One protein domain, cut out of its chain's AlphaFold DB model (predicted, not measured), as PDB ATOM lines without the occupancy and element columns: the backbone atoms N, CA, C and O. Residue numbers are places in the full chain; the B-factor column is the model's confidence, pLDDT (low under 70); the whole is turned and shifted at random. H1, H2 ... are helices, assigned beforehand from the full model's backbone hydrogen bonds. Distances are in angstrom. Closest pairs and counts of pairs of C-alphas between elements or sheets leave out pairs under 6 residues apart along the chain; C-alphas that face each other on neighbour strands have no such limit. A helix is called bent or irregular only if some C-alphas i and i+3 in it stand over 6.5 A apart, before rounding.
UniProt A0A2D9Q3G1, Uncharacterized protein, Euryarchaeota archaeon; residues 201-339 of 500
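Overview. This is residues 201 to 339 of the 500 residues of an uncharacterized protein of Euryarchaeota archaeon (UniProt A0A2D9Q3G1). This is a long body of helices: H4, H5 and H6b form an up-and-down bundle, and H7 folds back along H6b on the side away from H4 and H5. At the other end H1 crosses H6a, the first arm of the bent helix H6; the small helices H2 and H3 lie near H1, and residues 201 to 209 of H1 stick out. The printed part has 139 residues with seven named helices, H1 to H7 in chain order, and no named strand; its class is all helix. It is compact, with a radius of gyration of the C-alphas of 16.4 A, and its outline is a rod of 55 by 25 by 25 A.

Arrangement. H6, residues 289 to 316, is the hub, touching four other helices. By its hydrogen bonds it was assigned as one helix, but it is bent: C-alphas 298 and 301 are 7.1 A apart, and its arms H6a, residues 289 to 298, and H6b, residues 301 to 316, stand at a steep tilt of 56 degrees. H6b and H7, residues 320 to 336, form a helical hairpin; they touch at a shallow tilt of 19 degrees, opposite ways, and their closest C-alphas, Gly 311 and Ala 323, are 4.0 A apart. H5, residues 259 to 284, touches H6b with residues 262 to 273 alone, at 28 degrees, a shallow tilt, opposite ways; the closest C-alphas are Ile 266 and Leu 310, 6.1 A. H5 and H4, residues 242 to 253, are a helical hairpin at a shallow tilt of 13 degrees, closest at the C-alphas of Pro 243 and Val 276, 5.7 A. H7 is apart from H4 and H5. H1, residues 201 to 221, touches H6a with residues 210 to 218 alone, at a steep tilt of 51 degrees; the closest C-alphas are Thr 218 and Ala 298, 5.0 A. H3, residues 237 to 240, touches H5, closest at the C-alphas of Ile 240 and Gly 283, 5.5 A. H2, residues 228 to 232, is close to H1 but not clearly touching, 7.5 A between the C-alphas of Asp 216 and Arg 230. In H1, H2, H6a and H7 every O i to N i+4 pair is within hydrogen-bond range; H4 has 5 of 8, H5 20 of 22 and H6b 11 of 12, and H3 is too short for such a pair.

Along the chain. H5 measures 37.8 A, H1 29.1 A, H7 24.5 A, H6b 22.8 A and H4 18.4 A from first to last C-alpha. H5 is irregular, with C-alphas 260 and 263 7.3 A apart. H1 begins at C-alpha 201 (175.263, 158.655, 271.684), and H7 ends at C-alpha 336 (153.375, 146.928, 270.591).

Size, cuts and confidence. The two C-alphas farthest apart, those of His 201 and Asp 260, are 57.6 A apart. The printed part has no cut, and no link is long. The mean pLDDT of the printed part is 85.0; residues 201 to 208 and 255 to 260 are under 70.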
ATOM      1  N   HIS A 201     175.114 158.443 273.124       38.25
ATOM      2  CA  HIS A 201     175.263 158.655 271.684       38.25
ATOM      3  C   HIS A 201     175.137 157.342 270.902       38.25
ATOM      4  O   HIS A 201     174.537 157.366 269.841       38.25
ATOM      5  N   ASP A 202     175.592 156.203 271.436       40.34
ATOM      6  CA  ASP A 202     175.488 154.909 270.749       40.34
ATOM      7  C   ASP A 202     174.167 154.180 271.056       40.34
ATOM      8  O   ASP A 202     173.586 153.608 270.136       40.34
ATOM      9  N   GLU A 203     173.636 154.234 272.288       40.25
ATOM     10  CA  GLU A 203     172.325 153.641 272.628       40.25
ATOM     11  C   GLU A 203     171.142 154.506 272.148       40.25
ATOM     12  O   GLU A 203     170.214 153.966 271.548       40.25
ATOM     13  N   GLU A 204     171.171 155.840 272.288       43.97
ATOM     14  CA  GLU A 204     170.136 156.703 271.698       43.97
ATOM     15  C   GLU A 204     170.252 156.766 270.173       43.97
ATOM     16  O   GLU A 204     169.210 156.851 269.520       43.97
ATOM     17  N   ASP A 205     171.449 156.709 269.564       50.25
ATOM     18  CA  ASP A 205     171.531 156.592 268.100       50.25
ATOM     19  C   ASP A 205     171.121 155.203 267.617       50.25
ATOM     20  O   ASP A 205     170.494 155.134 266.562       50.25
ATOM     21  N   ALA A 206     171.391 154.122 268.359       55.41
ATOM     22  CA  ALA A 206     170.885 152.787 268.037       55.41
ATOM     23  C   ALA A 206     169.359 152.722 268.165       55.41
ATOM     24  O   ALA A 206     168.696 152.321 267.212       55.41
ATOM     25  N   GLU A 207     168.772 153.218 269.257       60.44
ATOM     26  CA  GLU A 207     167.317 153.310 269.413       60.44
ATOM     27  C   GLU A 207     166.692 154.240 268.365       60.44
ATOM     28  O   GLU A 207     165.638 153.952 267.793       60.44
ATOM     29  N   ARG A 208     167.323 155.380 268.068       68.31
ATOM     30  CA  ARG A 208     166.856 156.314 267.035       68.31
ATOM     31  C   ARG A 208     167.005 155.712 265.640       68.31
ATOM     32  O   ARG A 208     166.168 155.993 264.777       68.31
ATOM     33  N   LEU A 209     168.033 154.901 265.400       73.81
ATOM     34  CA  LEU A 209     168.241 154.153 264.164       73.81
ATOM     35  C   LEU A 209     167.198 153.046 264.021       73.81
ATOM     36  O   LEU A 209     166.581 152.972 262.961       73.81
ATOM     37  N   GLU A 210     166.931 152.273 265.074       77.69
ATOM     38  CA  GLU A 210     165.906 151.229 265.113       77.69
ATOM     39  C   GLU A 210     164.521 151.839 264.880       77.69
ATOM     40  O   GLU A 210     163.845 151.487 263.916       77.69
ATOM     41  N   ARG A 211     164.123 152.863 265.653       79.62
ATOM     42  CA  ARG A 211     162.855 153.595 265.451       79.62
ATOM     43  C   ARG A 211     162.736 154.140 264.031       79.62
ATOM     44  O   ARG A 211     161.655 154.142 263.438       79.62
ATOM     45  N   ARG A 212     163.847 154.598 263.449       86.00
ATOM     46  CA  ARG A 212     163.885 155.070 262.063       86.00
ATOM     47  C   ARG A 212     163.762 153.930 261.056       86.00
ATOM     48  O   ARG A 212     163.061 154.118 260.066       86.00
ATOM     49  N   GLN A 213     164.397 152.785 261.283       86.00
ATOM     50  CA  GLN A 213     164.260 151.593 260.450       86.00
ATOM     51  C   GLN A 213     162.836 151.035 260.531       86.00
ATOM     52  O   GLN A 213     162.263 150.765 259.481       86.00
ATOM     53  N   ILE A 214     162.211 150.992 261.714       85.44
ATOM     54  CA  ILE A 214     160.785 150.662 261.890       85.44
ATOM     55  C   ILE A 214     159.926 151.626 261.067       85.44
ATOM     56  O   ILE A 214     159.069 151.195 260.296       85.44
ATOM     57  N   ALA A 215     160.158 152.937 261.186       80.19
ATOM     58  CA  ALA A 215     159.380 153.945 260.467       80.19
ATOM     59  C   ALA A 215     159.574 153.873 258.943       80.19
ATOM     60  O   ALA A 215     158.612 154.039 258.188       80.19
ATOM     61  N   ASP A 216     160.800 153.646 258.474       85.50
ATOM     62  CA  ASP A 216     161.099 153.493 257.053       85.50
ATOM     63  C   ASP A 216     160.509 152.165 256.530       85.50
ATOM     64  O   ASP A 216     159.817 152.174 255.516       85.50
ATOM     65  N   LEU A 217     160.625 151.050 257.249       89.31
ATOM     66  CA  LEU A 217     160.013 149.773 256.869       89.31
ATOM     67  C   LEU A 217     158.477 149.847 256.847       89.31
ATOM     68  O   LEU A 217     157.849 149.415 255.882       89.31
ATOM     69  N   THR A 218     157.867 150.502 257.837       84.44
ATOM     70  CA  THR A 218     156.421 150.798 257.864       84.44
ATOM     71  C   THR A 218     156.003 151.614 256.638       84.44
ATOM     72  O   THR A 218     154.945 151.384 256.048       84.44
ATOM     73  N   ARG A 219     156.833 152.576 256.212       81.94
ATOM     74  CA  ARG A 219     156.594 153.353 254.990       81.94
ATOM     75  C   ARG A 219     156.692 152.491 253.731       81.94
ATOM     76  O   ARG A 219     155.855 152.678 252.851       81.94
ATOM     77  N   VAL A 220     157.650 151.560 253.658       87.44
ATOM     78  CA  VAL A 220     157.765 150.602 252.541       87.44
ATOM     79  C   VAL A 220     156.507 149.746 252.452       87.44
ATOM     80  O   VAL A 220     155.906 149.678 251.383       87.44
ATOM     81  N   ILE A 221     156.068 149.163 253.573       86.00
ATOM     82  CA  ILE A 221     154.852 148.335 253.652       86.00
ATOM     83  C   ILE A 221     153.633 149.099 253.123       86.00
ATOM     84  O   ILE A 221     152.833 148.560 252.365       86.00
ATOM     85  N   ARG A 222     153.511 150.383 253.473       79.38
ATOM     86  CA  ARG A 222     152.406 151.249 253.030       79.38
ATOM     87  C   ARG A 222     152.577 151.812 251.609       79.38
ATOM     88  O   ARG A 222     151.755 152.616 251.177       79.38
ATOM     89  N   GLY A 223     153.638 151.444 250.890       78.94
ATOM     90  CA  GLY A 223     153.884 151.869 249.508       78.94
ATOM     91  C   GLY A 223     154.423 153.297 249.346       78.94
ATOM     92  O   GLY A 223     154.382 153.850 248.245       78.94
ATOM     93  N   TYR A 224     154.939 153.922 250.408       77.19
ATOM     94  CA  TYR A 224     155.556 155.247 250.314       77.19
ATOM     95  C   TYR A 224     156.958 155.178 249.699       77.19
ATOM     96  O   TYR A 224     157.733 154.254 249.938       77.19
ATOM     97  N   LYS A 225     157.326 156.218 248.941       76.50
ATOM     98  CA  LYS A 225     158.675 156.353 248.372       76.50
ATOM     99  C   LYS A 225     159.682 156.739 249.455       76.50
ATOM    100  O   LYS A 225     159.493 157.732 250.156       76.50
ATOM    101  N   ILE A 226     160.788 156.003 249.530       82.25
ATOM    102  CA  ILE A 226     161.886 156.242 250.476       82.25
ATOM    103  C   ILE A 226     163.182 156.500 249.702       82.25
ATOM    104  O   ILE A 226     163.350 156.050 248.570       82.25
ATOM    105  N   LYS A 227     164.101 157.274 250.291       83.38
ATOM    106  CA  LYS A 227     165.413 157.563 249.691       83.38
ATOM    107  C   LYS A 227     166.208 156.256 249.465       83.38
ATOM    108  O   LYS A 227     166.269 155.463 250.402       83.38
ATOM    109  N   PRO A 228     166.908 156.076 248.323       84.25
ATOM    110  CA  PRO A 228     167.620 154.832 247.984       84.25
ATOM    111  C   PRO A 228     168.570 154.332 249.078       84.25
ATOM    112  O   PRO A 228     168.452 153.195 249.507       84.25
ATOM    113  N   LYS A 229     169.398 155.220 249.648       83.38
ATOM    114  CA  LYS A 229     170.315 154.885 250.755       83.38
ATOM    115  C   LYS A 229     169.627 154.304 251.998       83.38
ATOM    116  O   LYS A 229     170.234 153.554 252.745       83.38
ATOM    117  N   ARG A 230     168.382 154.709 252.270       83.25
ATOM    118  CA  ARG A 230     167.604 154.198 253.412       83.25
ATOM    119  C   ARG A 230     166.965 152.851 253.087       83.25
ATOM    120  O   ARG A 230     166.853 152.025 253.975       83.25
ATOM    121  N   LEU A 231     166.578 152.636 251.831       84.06
ATOM    122  CA  LEU A 231     166.084 151.345 251.360       84.06
ATOM    123  C   LEU A 231     167.209 150.298 251.353       84.06
ATOM    124  O   LEU A 231     167.001 149.188 251.820       84.06
ATOM    125  N   GLU A 232     168.412 150.678 250.913       85.75
ATOM    126  CA  GLU A 232     169.620 149.841 250.998       85.75
ATOM    127  C   GLU A 232     169.929 149.435 252.448       85.75
ATOM    128  O   GLU A 232     170.252 148.280 252.702       85.75
ATOM    129  N   ALA A 233     169.753 150.352 253.407       85.19
ATOM    130  CA  ALA A 233     169.963 150.085 254.833       85.19
ATOM    131  C   ALA A 233     168.929 149.128 255.464       85.19
ATOM    132  O   ALA A 233     169.177 148.613 256.550       85.19
ATOM    133  N   LEU A 234     167.780 148.899 254.816       86.12
ATOM    134  CA  LEU A 234     166.790 147.898 255.240       86.12
ATOM    135  C   LEU A 234     167.108 146.498 254.692       86.12
ATOM    136  O   LEU A 234     166.550 145.518 255.181       86.12
ATOM    137  N   GLY A 235     167.983 146.394 253.686       88.81
ATOM    138  CA  GLY A 235     168.413 145.125 253.102       88.81
ATOM    139  C   GLY A 235     167.244 144.220 252.696       88.81
ATOM    140  O   GLY A 235     166.299 144.649 252.030       88.81
ATOM    141  N   GLU A 236     167.309 142.958 253.114       91.06
ATOM    142  CA  GLU A 236     166.311 141.932 252.788       91.06
ATOM    143  C   GLU A 236     164.973 142.122 253.526       91.06
ATOM    144  O   GLU A 236     163.948 141.625 253.055       91.06
ATOM    145  N   LEU A 237     164.936 142.909 254.614       92.50
ATOM    146  CA  LEU A 237     163.721 143.140 255.413       92.50
ATOM    147  C   LEU A 237     162.605 143.786 254.587       92.50
ATOM    148  O   LEU A 237     161.431 143.467 254.763       92.50
ATOM    149  N   ALA A 238     162.958 144.666 253.647       90.12
ATOM    150  CA  ALA A 238     161.987 145.298 252.759       90.12
ATOM    151  C   ALA A 238     161.269 144.271 251.865       90.12
ATOM    152  O   ALA A 238     160.064 144.384 251.640       90.12
ATOM    153  N   THR A 239     161.998 143.263 251.385       92.38
ATOM    154  CA  THR A 239     161.450 142.183 250.556       92.38
ATOM    155  C   THR A 239     160.625 141.218 251.400       92.38
ATOM    156  O   THR A 239     159.521 140.859 250.996       92.38
ATOM    157  N   ILE A 240     161.113 140.860 252.593       93.75
ATOM    158  CA  ILE A 240     160.404 139.985 253.537       93.75
ATOM    159  C   ILE A 240     159.061 140.599 253.948       93.75
ATOM    160  O   ILE A 240     158.058 139.895 254.003       93.75
ATOM    161  N   CYS A 241     159.005 141.914 254.175       93.50
ATOM    162  CA  CYS A 241     157.780 142.619 254.565       93.50
ATOM    163  C   CYS A 241     156.849 142.987 253.402       93.50
ATOM    164  O   CYS A 241     155.738 143.465 253.645       93.50
ATOM    165  N   ALA A 242     157.258 142.794 252.145       92.00
ATOM    166  CA  ALA A 242     156.452 143.174 250.985       92.00
ATOM    167  C   ALA A 242     155.022 142.577 250.986       92.00
ATOM    168  O   ALA A 242     154.084 143.320 250.666       92.00
ATOM    169  N   PRO A 243     154.796 141.310 251.403       95.31
ATOM    170  CA  PRO A 243     153.458 140.720 251.475       95.31
ATOM    171  C   PRO A 243     152.482 141.460 252.392       95.31
ATOM    172  O   PRO A 243     151.281 141.445 252.140       95.31
ATOM    173  N   VAL A 244     152.967 142.162 253.422       92.94
ATOM    174  CA  VAL A 244     152.119 142.875 254.396       92.94
ATOM    175  C   VAL A 244     151.259 143.946 253.721       92.94
ATOM    176  O   VAL A 244     150.123 144.183 254.131       92.94
ATOM    177  N   SER A 245     151.755 144.544 252.634       90.50
ATOM    178  CA  SER A 245     151.011 145.523 251.832       90.50
ATOM    179  C   SER A 245     149.706 144.961 251.245       90.50
ATOM    180  O   SER A 245     148.740 145.711 251.073       90.50
ATOM    181  N   LYS A 246     149.636 143.637 251.004       93.44
ATOM    182  CA  LYS A 246     148.425 142.942 250.535       93.44
ATOM    183  C   LYS A 246     147.266 143.129 251.525       93.44
ATOM    184  O   LYS A 246     146.130 143.296 251.090       93.44
ATOM    185  N   LEU A 247     147.545 143.147 252.835       90.50
ATOM    186  CA  LEU A 247     146.526 143.333 253.879       90.50
ATOM    187  C   LEU A 247     145.891 144.718 253.796       90.50
ATOM    188  O   LEU A 247     144.671 144.848 253.790       90.50
ATOM    189  N   ASP A 248     146.722 145.752 253.689       85.69
ATOM    190  CA  ASP A 248     146.252 147.132 253.602       85.69
ATOM    191  C   ASP A 248     145.417 147.349 252.336       85.69
ATOM    192  O   ASP A 248     144.338 147.938 252.404       85.69
ATOM    193  N   ALA A 249     145.878 146.818 251.199       86.50
ATOM    194  CA  ALA A 249     145.132 146.858 249.948       86.50
ATOM    195  C   ALA A 249     143.776 146.146 250.083       86.50
ATOM    196  O   ALA A 249     142.740 146.736 249.770       86.50
ATOM    197  N   HIS A 250     143.760 144.926 250.626       89.81
ATOM    198  CA  HIS A 250     142.531 144.164 250.857       89.81
ATOM    199  C   HIS A 250     141.535 144.939 251.726       89.81
ATOM    200  O   HIS A 250     140.387 145.124 251.322       89.81
ATOM    201  N   LEU A 251     141.986 145.495 252.857       84.94
ATOM    202  CA  LEU A 251     141.140 146.286 253.756       84.94
ATOM    203  C   LEU A 251     140.549 147.534 253.086       84.94
ATOM    204  O   LEU A 251     139.409 147.882 253.378       84.94
ATOM    205  N   THR A 252     141.272 148.197 252.174       81.75
ATOM    206  CA  THR A 252     140.710 149.345 251.429       81.75
ATOM    207  C   THR A 252     139.609 148.948 250.446       81.75
ATOM    208  O   THR A 252     138.724 149.751 250.157       81.75
ATOM    209  N   THR A 253     139.645 147.712 249.943       83.44
ATOM    210  CA  THR A 253     138.640 147.173 249.015       83.44
ATOM    211  C   THR A 253     137.498 146.438 249.710       83.44
ATOM    212  O   THR A 253     136.496 146.119 249.068       83.44
ATOM    213  N   LEU A 254     137.631 146.174 251.011       82.88
ATOM    214  CA  LEU A 254     136.665 145.433 251.806       82.88
ATOM    215  C   LEU A 254     135.372 146.250 251.955       82.88
ATOM    216  O   LEU A 254     135.242 147.096 252.838       82.88
ATOM    217  N   ARG A 255     134.401 146.008 251.070       69.06
ATOM    218  CA  ARG A 255     133.062 146.602 251.146       69.06
ATOM    219  C   ARG A 255     132.150 145.659 251.919       69.06
ATOM    220  O   ARG A 255     131.879 144.551 251.466       69.06
ATOM    221  N   MET A 256     131.698 146.106 253.084       62.94
ATOM    222  CA  MET A 256     130.697 145.400 253.882       62.94
ATOM    223  C   MET A 256     129.313 145.825 253.398       62.94
ATOM    224  O   MET A 256     128.727 146.774 253.909       62.94
ATOM    225  N   GLU A 257     128.837 145.176 252.340       49.84
ATOM    226  CA  GLU A 257     127.419 145.196 251.965       49.84
ATOM    227  C   GLU A 257     126.717 144.023 252.682       49.84
ATOM    228  O   GLU A 257     127.410 143.116 253.139       49.84
ATOM    229  N   ALA A 258     125.389 144.102 252.845       50.41
ATOM    230  CA  ALA A 258     124.523 143.261 253.692       50.41
ATOM    231  C   ALA A 258     124.929 141.775 253.869       50.41
ATOM    232  O   ALA A 258     125.551 141.187 252.987       50.41
ATOM    233  N   ASP A 259     124.514 141.198 255.008       59.56
ATOM    234  CA  ASP A 259     124.819 139.875 255.607       59.56
ATOM    235  C   ASP A 259     125.362 138.757 254.686       59.56
ATOM    236  O   ASP A 259     126.296 138.040 255.055       59.56
ATOM    237  N   ASP A 260     124.842 138.633 253.465       64.88
ATOM    238  CA  ASP A 260     125.162 137.593 252.481       64.88
ATOM    239  C   ASP A 260     126.658 137.443 252.151       64.88
ATOM    240  O   ASP A 260     127.108 136.341 251.830       64.88
ATOM    241  N   ARG A 261     127.463 138.513 252.231       80.81
ATOM    242  CA  ARG A 261     128.912 138.454 251.922       80.81
ATOM    243  C   ARG A 261     129.817 138.443 253.150       80.81
ATOM    244  O   ARG A 261     131.037 138.346 253.007       80.81
ATOM    245  N   LEU A 262     129.251 138.511 254.354       84.88
ATOM    246  CA  LEU A 262     130.018 138.622 255.595       84.88
ATOM    247  C   LEU A 262     130.876 137.376 255.858       84.88
ATOM    248  O   LEU A 262     132.053 137.487 256.200       84.88
ATOM    249  N   SER A 263     130.312 136.186 255.643       86.94
ATOM    250  CA  SER A 263     131.030 134.920 255.848       86.94
ATOM    251  C   SER A 263     132.197 134.749 254.870       86.94
ATOM    252  O   SER A 263     133.291 134.355 255.275       86.94
ATOM    253  N   GLU A 264     131.987 135.095 253.594       88.75
ATOM    254  CA  GLU A 264     133.044 135.100 252.576       88.75
ATOM    255  C   GLU A 264     134.151 136.086 252.966       88.75
ATOM    256  O   GLU A 264     135.319 135.710 253.003       88.75
ATOM    257  N   ALA A 265     133.783 137.312 253.354       89.12
ATOM    258  CA  ALA A 265     134.725 138.347 253.762       89.12
ATOM    259  C   ALA A 265     135.593 137.941 254.964       89.12
ATOM    260  O   ALA A 265     136.806 138.185 254.957       89.12
ATOM    261  N   ILE A 266     135.008 137.301 255.985       90.44
ATOM    262  CA  ILE A 266     135.753 136.759 257.133       90.44
ATOM    263  C   ILE A 266     136.764 135.721 256.649       90.44
ATOM    264  O   ILE A 266     137.946 135.817 256.989       90.44
ATOM    265  N   GLN A 267     136.320 134.761 255.834       92.94
ATOM    266  CA  GLN A 267     137.178 133.687 255.348       92.94
ATOM    267  C   GLN A 267     138.325 134.227 254.488       92.94
ATOM    268  O   GLN A 267     139.477 133.891 254.743       92.94
ATOM    269  N   THR A 268     138.042 135.105 253.521       93.69
ATOM    270  CA  THR A 268     139.071 135.687 252.645       93.69
ATOM    271  C   THR A 268     140.079 136.512 253.435       93.69
ATOM    272  O   THR A 268     141.280 136.407 253.204       93.69
ATOM    273  N   THR A 269     139.607 137.303 254.405       94.12
ATOM    274  CA  THR A 269     140.482 138.147 255.232       94.12
ATOM    275  C   THR A 269     141.345 137.293 256.159       94.12
ATOM    276  O   THR A 269     142.535 137.560 256.305       94.12
ATOM    277  N   SER A 270     140.774 136.240 256.755       95.44
ATOM    278  CA  SER A 270     141.515 135.316 257.616       95.44
ATOM    279  C   SER A 270     142.556 134.528 256.828       95.44
ATOM    280  O   SER A 270     143.684 134.406 257.291       95.44
ATOM    281  N   SER A 271     142.201 134.011 255.648       97.12
ATOM    282  CA  SER A 271     143.136 133.283 254.786       97.12
ATOM    283  C   SER A 271     144.294 134.172 254.334       97.12
ATOM    284  O   SER A 271     145.440 133.747 254.426       97.12
ATOM    285  N   LEU A 272     144.016 135.417 253.932       96.94
ATOM    286  CA  LEU A 272     145.061 136.365 253.546       96.94
ATOM    287  C   LEU A 272     145.983 136.724 254.721       96.94
ATOM    288  O   LEU A 272     147.197 136.790 254.550       96.94
ATOM    289  N   LEU A 273     145.423 136.944 255.916       96.12
ATOM    290  CA  LEU A 273     146.213 137.189 257.125       96.12
ATOM    291  C   LEU A 273     147.159 136.019 257.414       96.12
ATOM    292  O   LEU A 273     148.337 136.241 257.682       96.12
ATOM    293  N   THR A 274     146.655 134.785 257.331       97.19
ATOM    294  CA  THR A 274     147.459 133.575 257.522       97.19
ATOM    295  C   THR A 274     148.568 133.458 256.477       97.19
ATOM    296  O   THR A 274     149.719 133.306 256.868       97.19
ATOM    297  N   GLU A 275     148.259 133.619 255.186       97.88
ATOM    298  CA  GLU A 275     149.252 133.581 254.098       97.88
ATOM    299  C   GLU A 275     150.376 134.601 254.328       97.88
ATOM    300  O   GLU A 275     151.554 134.262 254.272       97.88
ATOM    301  N   VAL A 276     150.025 135.848 254.660       97.31
ATOM    302  CA  VAL A 276     151.012 136.905 254.921       97.31
ATOM    303  C   VAL A 276     151.878 136.577 256.138       97.31
ATOM    304  O   VAL A 276     153.090 136.780 256.095       97.31
ATOM    305  N   MET A 277     151.288 136.070 257.226       95.75
ATOM    306  CA  MET A 277     152.049 135.679 258.416       95.75
ATOM    307  C   MET A 277     152.989 134.499 258.145       95.75
ATOM    308  O   MET A 277     154.105 134.490 258.662       95.75
ATOM    309  N   GLU A 278     152.568 133.528 257.333       96.56
ATOM    310  CA  GLU A 278     153.398 132.395 256.913       96.56
ATOM    311  C   GLU A 278     154.558 132.852 256.020       96.56
ATOM    312  O   GLU A 278     155.707 132.513 256.299       96.56
ATOM    313  N   GLU A 279     154.285 133.661 254.987       97.00
ATOM    314  CA  GLU A 279     155.302 134.196 254.070       97.00
ATOM    315  C   GLU A 279     156.375 134.997 254.820       97.00
ATOM    316  O   GLU A 279     157.572 134.749 254.655       97.00
ATOM    317  N   VAL A 280     155.958 135.924 255.687       94.44
ATOM    318  CA  VAL A 280     156.889 136.729 256.491       94.44
ATOM    319  C   VAL A 280     157.614 135.839 257.502       94.44
ATOM    320  O   VAL A 280     158.831 135.937 257.627       94.44
ATOM    321  N   GLY A 281     156.906 134.944 258.196       92.69
ATOM    322  CA  GLY A 281     157.500 134.044 259.185       92.69
ATOM    323  C   GLY A 281     158.597 133.156 258.592       92.69
ATOM    324  O   GLY A 281     159.658 133.008 259.196       92.69
ATOM    325  N   MET A 282     158.392 132.634 257.378       95.50
ATOM    326  CA  MET A 282     159.422 131.897 256.637       95.50
ATOM    327  C   MET A 282     160.638 132.770 256.303       95.50
ATOM    328  O   MET A 282     161.767 132.296 256.402       95.50
ATOM    329  N   GLY A 283     160.418 134.035 255.935       93.06
ATOM    330  CA  GLY A 283     161.493 134.993 255.663       93.06
ATOM    331  C   GLY A 283     162.268 135.430 256.910       93.06
ATOM    332  O   GLY A 283     163.462 135.697 256.815       93.06
ATOM    333  N   LEU A 284     161.614 135.469 258.075       92.06
ATOM    334  CA  LEU A 284     162.226 135.831 259.358       92.06
ATOM    335  C   LEU A 284     162.960 134.678 260.040       92.06
ATOM    336  O   LEU A 284     163.917 134.924 260.763       92.06
ATOM    337  N   ALA A 285     162.536 133.432 259.818       92.44
ATOM    338  CA  ALA A 285     163.114 132.250 260.458       92.44
ATOM    339  C   ALA A 285     164.659 132.139 260.400       92.44
ATOM    340  O   ALA A 285     165.235 131.683 261.387       92.44
ATOM    341  N   PRO A 286     165.355 132.511 259.301       91.75
ATOM    342  CA  PRO A 286     166.819 132.478 259.257       91.75
ATOM    343  C   PRO A 286     167.507 133.711 259.875       91.75
ATOM    344  O   PRO A 286     168.738 133.737 259.924       91.75
ATOM    345  N   LEU A 287     166.759 134.736 260.293       88.81
ATOM    346  CA  LEU A 287     167.297 136.000 260.799       88.81
ATOM    347  C   LEU A 287     167.508 135.985 262.321       88.81
ATOM    348  O   LEU A 287     166.992 135.129 263.038       88.81
ATOM    349  N   GLY A 288     168.289 136.950 262.814       85.56
ATOM    350  CA  GLY A 288     168.496 137.170 264.249       85.56
ATOM    351  C   GLY A 288     167.321 137.884 264.930       85.56
ATOM    352  O   GLY A 288     166.477 138.491 264.269       85.56
ATOM    353  N   GLU A 289     167.306 137.849 266.264       84.19
ATOM    354  CA  GLU A 289     166.248 138.419 267.116       84.19
ATOM    355  C   GLU A 289     165.973 139.902 266.829       84.19
ATOM    356  O   GLU A 289     164.826 140.274 266.597       84.19
ATOM    357  N   GLU A 290     167.020 140.725 266.725       82.69
ATOM    358  CA  GLU A 290     166.902 142.171 266.470       82.69
ATOM    359  C   GLU A 290     166.144 142.481 265.167       82.69
ATOM    360  O   GLU A 290     165.288 143.364 265.109       82.69
ATOM    361  N   GLN A 291     166.424 141.726 264.101       86.12
ATOM    362  CA  GLN A 291     165.774 141.907 262.800       86.12
ATOM    363  C   GLN A 291     164.316 141.444 262.826       86.12
ATOM    364  O   GLN A 291     163.456 142.075 262.205       86.12
ATOM    365  N   ALA A 292     164.029 140.362 263.553       86.69
ATOM    366  CA  ALA A 292     162.671 139.875 263.747       86.69
ATOM    367  C   ALA A 292     161.827 140.874 264.555       86.69
ATOM    368  O   ALA A 292     160.700 141.173 264.151       86.69
ATOM    369  N   GLU A 293     162.368 141.452 265.633       86.81
ATOM    370  CA  GLU A 293     161.682 142.481 266.427       86.81
ATOM    371  C   GLU A 293     161.343 143.716 265.578       86.81
ATOM    372  O   GLU A 293     160.189 144.160 265.556       86.81
ATOM    373  N   LEU A 294     162.317 144.212 264.805       88.69
ATOM    374  CA  LEU A 294     162.152 145.325 263.863       88.69
ATOM    375  C   LEU A 294     160.974 145.102 262.909       88.69
ATOM    376  O   LEU A 294     160.135 145.989 262.704       88.69
ATOM    377  N   VAL A 295     160.896 143.902 262.330       91.06
ATOM    378  CA  VAL A 295     159.825 143.527 261.406       91.06
ATOM    379  C   VAL A 295     158.488 143.417 262.129       91.06
ATOM    380  O   VAL A 295     157.513 144.004 261.655       91.06
ATOM    381  N   HIS A 296     158.430 142.729 263.274       90.06
ATOM    382  CA  HIS A 296     157.205 142.575 264.060       90.06
ATOM    383  C   HIS A 296     156.611 143.929 264.462       90.06
ATOM    384  O   HIS A 296     155.413 144.147 264.259       90.06
ATOM    385  N   ARG A 297     157.440 144.871 264.928       86.44
ATOM    386  CA  ARG A 297     157.017 146.247 265.227       86.44
ATOM    387  C   ARG A 297     156.518 146.985 263.983       86.44
ATOM    388  O   ARG A 297     155.459 147.610 264.029       86.44
ATOM    389  N   ALA A 298     157.220 146.883 262.852       88.44
ATOM    390  CA  ALA A 298     156.833 147.577 261.619       88.44
ATOM    391  C   ALA A 298     155.498 147.083 261.030       88.44
ATOM    392  O   ALA A 298     154.722 147.875 260.487       88.44
ATOM    393  N   MET A 299     155.202 145.784 261.130       90.56
ATOM    394  CA  MET A 299     153.963 145.211 260.588       90.56
ATOM    395  C   MET A 299     152.773 145.255 261.547       90.56
ATOM    396  O   MET A 299     151.628 145.127 261.100       90.56
ATOM    397  N   ALA A 300     153.014 145.445 262.847       88.44
ATOM    398  CA  ALA A 300     151.984 145.364 263.876       88.44
ATOM    399  C   ALA A 300     150.787 146.285 263.603       88.44
ATOM    400  O   ALA A 300     149.650 145.871 263.807       88.44
ATOM    401  N   GLY A 301     150.995 147.472 263.023       85.25
ATOM    402  CA  GLY A 301     149.898 148.373 262.646       85.25
ATOM    403  C   GLY A 301     148.985 147.859 261.515       85.25
ATOM    404  O   GLY A 301     147.799 148.196 261.472       85.25
ATOM    405  N   SER A 302     149.496 147.054 260.578       87.25
ATOM    406  CA  SER A 302     148.677 146.417 259.529       87.25
ATOM    407  C   SER A 302     147.958 145.178 260.055       87.25
ATOM    408  O   SER A 302     146.766 144.990 259.789       87.25
ATOM    409  N   LEU A 303     148.636 144.384 260.888       91.75
ATOM    410  CA  LEU A 303     148.026 143.245 261.573       91.75
ATOM    411  C   LEU A 303     146.909 143.698 262.523       91.75
ATOM    412  O   LEU A 303     145.814 143.150 262.475       91.75
ATOM    413  N   LEU A 304     147.139 144.758 263.303       89.50
ATOM    414  CA  LEU A 304     146.170 145.374 264.214       89.50
ATOM    415  C   LEU A 304     144.854 145.712 263.509       89.50
ATOM    416  O   LEU A 304     143.773 145.381 264.002       89.50
ATOM    417  N   ARG A 305     144.936 146.379 262.351       87.31
ATOM    418  CA  ARG A 305     143.755 146.766 261.566       87.31
ATOM    419  C   ARG A 305     143.026 145.548 261.011       87.31
ATOM    420  O   ARG A 305     141.798 145.516 261.049       87.31
ATOM    421  N   THR A 306     143.774 144.547 260.556       90.69
ATOM    422  CA  THR A 306     143.215 143.303 260.009       90.69
ATOM    423  C   THR A 306     142.510 142.486 261.093       90.69
ATOM    424  O   THR A 306     141.343 142.134 260.936       90.69
ATOM    425  N   GLU A 307     143.167 142.265 262.231       94.25
ATOM    426  CA  GLU A 307     142.602 141.601 263.412       94.25
ATOM    427  C   GLU A 307     141.383 142.371 263.951       94.25
ATOM    428  O   GLU A 307     140.350 141.782 264.268       94.25
ATOM    429  N   SER A 308     141.425 143.706 263.963       88.00
ATOM    430  CA  SER A 308     140.269 144.531 264.339       88.00
ATOM    431  C   SER A 308     139.077 144.349 263.395       88.00
ATOM    432  O   SER A 308     137.940 144.279 263.868       88.00
ATOM    433  N   ALA A 309     139.314 144.284 262.080       88.38
ATOM    434  CA  ALA A 309     138.273 144.060 261.079       88.38
ATOM    435  C   ALA A 309     137.665 142.657 261.209       88.38
ATOM    436  O   ALA A 309     136.443 142.524 261.256       88.38
ATOM    437  N   LEU A 310     138.501 141.624 261.360       92.38
ATOM    438  CA  LEU A 310     138.055 140.255 261.633       92.38
ATOM    439  C   LEU A 310     137.225 140.174 262.915       92.38
ATOM    440  O   LEU A 310     136.172 139.542 262.921       92.38
ATOM    441  N   GLY A 311     137.645 140.861 263.978       90.25
ATOM    442  CA  GLY A 311     136.900 140.916 265.232       90.25
ATOM    443  C   GLY A 311     135.514 141.548 265.088       90.25
ATOM    444  O   GLY A 311     134.540 141.037 265.639       90.25
ATOM    445  N   LEU A 312     135.407 142.634 264.319       86.94
ATOM    446  CA  LEU A 312     134.133 143.294 264.014       86.94
ATOM    447  C   LEU A 312     133.211 142.397 263.184       86.94
ATOM    448  O   LEU A 312     132.057 142.210 263.562       86.94
ATOM    449  N   MET A 313     133.725 141.823 262.095       89.94
ATOM    450  CA  MET A 313     132.948 140.953 261.212       89.94
ATOM    451  C   MET A 313     132.490 139.684 261.937       89.94
ATOM    452  O   MET A 313     131.328 139.305 261.841       89.94
ATOM    453  N   ALA A 314     133.369 139.062 262.728       89.88
ATOM    454  CA  ALA A 314     133.016 137.904 263.542       89.88
ATOM    455  C   ALA A 314     131.907 138.232 264.548       89.88
ATOM    456  O   ALA A 314     131.018 137.413 264.753       89.88
ATOM    457  N   ARG A 315     131.919 139.433 265.144       88.31
ATOM    458  CA  ARG A 315     130.838 139.882 266.033       88.31
ATOM    459  C   ARG A 315     129.521 140.037 265.276       88.31
ATOM    460  O   ARG A 315     128.504 139.581 265.775       88.31
ATOM    461  N   MET A 316     129.550 140.661 264.097       85.88
ATOM    462  CA  MET A 316     128.361 140.828 263.248       85.88
ATOM    463  C   MET A 316     127.766 139.476 262.833       85.88
ATOM    464  O   MET A 316     126.556 139.327 262.827       85.88
ATOM    465  N   ALA A 317     128.610 138.472 262.588       86.56
ATOM    466  CA  ALA A 317     128.187 137.108 262.273       86.56
ATOM    467  C   ALA A 317     127.728 136.292 263.504       86.56
ATOM    468  O   ALA A 317     127.517 135.087 263.391       86.56
ATOM    469  N   GLY A 318     127.652 136.893 264.700       86.94
ATOM    470  CA  GLY A 318     127.298 136.199 265.947       86.94
ATOM    471  C   GLY A 318     128.397 135.285 266.515       86.94
ATOM    472  O   GLY A 318     128.196 134.576 267.500       86.94
ATOM    473  N   HIS A 319     129.602 135.291 265.944       90.38
ATOM    474  CA  HIS A 319     130.733 134.479 266.397       90.38
ATOM    475  C   HIS A 319     131.516 135.170 267.532       90.38
ATOM    476  O   HIS A 319     132.690 135.526 267.379       90.38
ATOM    477  N   HIS A 320     130.890 135.348 268.700       89.31
ATOM    478  CA  HIS A 320     131.435 136.142 269.816       89.31
ATOM    479  C   HIS A 320     132.824 135.691 270.306       89.31
ATOM    480  O   HIS A 320     133.700 136.525 270.536       89.31
ATOM    481  N   GLU A 321     133.083 134.383 270.400       91.56
ATOM    482  CA  GLU A 321     134.401 133.867 270.813       91.56
ATOM    483  C   GLU A 321     135.499 134.121 269.771       91.56
ATOM    484  O   GLU A 321     136.663 134.349 270.112       91.56
ATOM    485  N   HIS A 322     135.148 134.108 268.482       92.56
ATOM    486  CA  HIS A 322     136.077 134.504 267.423       92.56
ATOM    487  C   HIS A 322     136.351 136.005 267.497       92.56
ATOM    488  O   HIS A 322     137.514 136.412 267.498       92.56
ATOM    489  N   ALA A 323     135.302 136.816 267.666       92.50
ATOM    490  CA  ALA A 323     135.423 138.258 267.843       92.50
ATOM    491  C   ALA A 323     136.342 138.609 269.019       92.50
ATOM    492  O   ALA A 323     137.274 139.401 268.872       92.50
ATOM    493  N   ARG A 324     136.143 137.953 270.167       94.38
ATOM    494  CA  ARG A 324     136.965 138.126 271.366       94.38
ATOM    495  C   ARG A 324     138.434 137.792 271.112       94.38
ATOM    496  O   ARG A 324     139.301 138.558 271.527       94.38
ATOM    497  N   ARG A 325     138.735 136.677 270.433       96.12
ATOM    498  CA  ARG A 325     140.121 136.288 270.110       96.12
ATOM    499  C   ARG A 325     140.807 137.306 269.202       96.12
ATOM    500  O   ARG A 325     141.915 137.731 269.519       96.12
ATOM    501  N   HIS A 326     140.143 137.720 268.127       95.75
ATOM    502  CA  HIS A 326     140.679 138.711 267.192       95.75
ATOM    503  C   HIS A 326     140.897 140.074 267.868       95.75
ATOM    504  O   HIS A 326     141.971 140.660 267.765       95.75
ATOM    505  N   LEU A 327     139.935 140.548 268.667       94.56
ATOM    506  CA  LEU A 327     140.069 141.811 269.401       94.56
ATOM    507  C   LEU A 327     141.141 141.761 270.502       94.56
ATOM    508  O   LEU A 327     141.786 142.773 270.762       94.56
ATOM    509  N   ALA A 328     141.370 140.606 271.134       95.50
ATOM    510  CA  ALA A 328     142.459 140.437 272.097       95.50
ATOM    511  C   ALA A 328     143.838 140.498 271.420       95.50
ATOM    512  O   ALA A 328     144.753 141.127 271.949       95.50
ATOM    513  N   ARG A 329     143.981 139.901 270.230       95.75
ATOM    514  CA  ARG A 329     145.197 140.039 269.412       95.75
ATOM    515  C   ARG A 329     145.393 141.473 268.940       95.75
ATOM    516  O   ARG A 329     146.502 141.982 269.027       95.75
ATOM    517  N   ALA A 330     144.321 142.139 268.510       92.06
ATOM    518  CA  ALA A 330     144.350 143.554 268.166       92.06
ATOM    519  C   ALA A 330     144.834 144.407 269.351       92.06
ATOM    520  O   ALA A 330     145.743 145.205 269.180       92.06
ATOM    521  N   LEU A 331     144.313 144.192 270.565       93.75
ATOM    522  CA  LEU A 331     144.794 144.899 271.757       93.75
ATOM    523  C   LEU A 331     146.296 144.674 271.991       93.75
ATOM    524  O   LEU A 331     147.028 145.631 272.205       93.75
ATOM    525  N   HIS A 332     146.767 143.429 271.890       92.12
ATOM    526  CA  HIS A 332     148.189 143.118 272.049       92.12
ATOM    527  C   HIS A 332     149.067 143.811 270.992       92.12
ATOM    528  O   HIS A 332     150.102 144.389 271.315       92.12
ATOM    529  N   LEU A 333     148.631 143.821 269.732       87.94
ATOM    530  CA  LEU A 333     149.339 144.509 268.650       87.94
ATOM    531  C   LEU A 333     149.327 146.032 268.824       87.94
ATOM    532  O   LEU A 333     150.318 146.672 268.497       87.94
ATOM    533  N   ALA A 334     148.244 146.604 269.357       84.06
ATOM    534  CA  ALA A 334     148.158 148.033 269.649       84.06
ATOM    535  C   ALA A 334     149.186 148.455 270.714       84.06
ATOM    536  O   ALA A 334     149.893 149.433 270.492       84.06
ATOM    537  N   THR A 335     149.362 147.646 271.770       83.12
ATOM    538  CA  THR A 335     150.388 147.889 272.806       83.12
ATOM    539  C   THR A 335     151.819 147.797 272.284       83.12
ATOM    540  O   THR A 335     152.717 148.427 272.831       83.12
ATOM    541  N   LEU A 336     152.051 147.041 271.206       81.69
ATOM    542  CA  LEU A 336     153.375 146.928 270.591       81.69
ATOM    543  C   LEU A 336     153.755 148.177 269.777       81.69
ATOM    544  O   LEU A 336     154.939 148.454 269.604       81.69
ATOM    545  N   VAL A 337     152.766 148.916 269.264       77.75
ATOM    546  CA  VAL A 337     152.977 150.134 268.455       77.75
ATOM    547  C   VAL A 337     152.638 151.424 269.201       77.75
ATOM    548  O   VAL A 337     152.632 152.481 268.571       77.75
ATOM    549  N   ASP A 338     152.356 151.333 270.505       77.56
ATOM    550  CA  ASP A 338     151.982 152.459 271.374       77.56
ATOM    551  C   ASP A 338     150.798 153.279 270.808       77.56
ATOM    552  O   ASP A 338     150.752 154.509 270.867       77.56
ATOM    553  N   ASP A 339     149.826 152.592 270.189       78.69
ATOM    554  CA  ASP A 339     148.606 153.215 269.658       78.69
ATOM    555  C   ASP A 339     147.490 153.169 270.705       78.69
ATOM    556  O   ASP A 339     146.549 152.371 270.623       78.69
TER     557      ASP A 339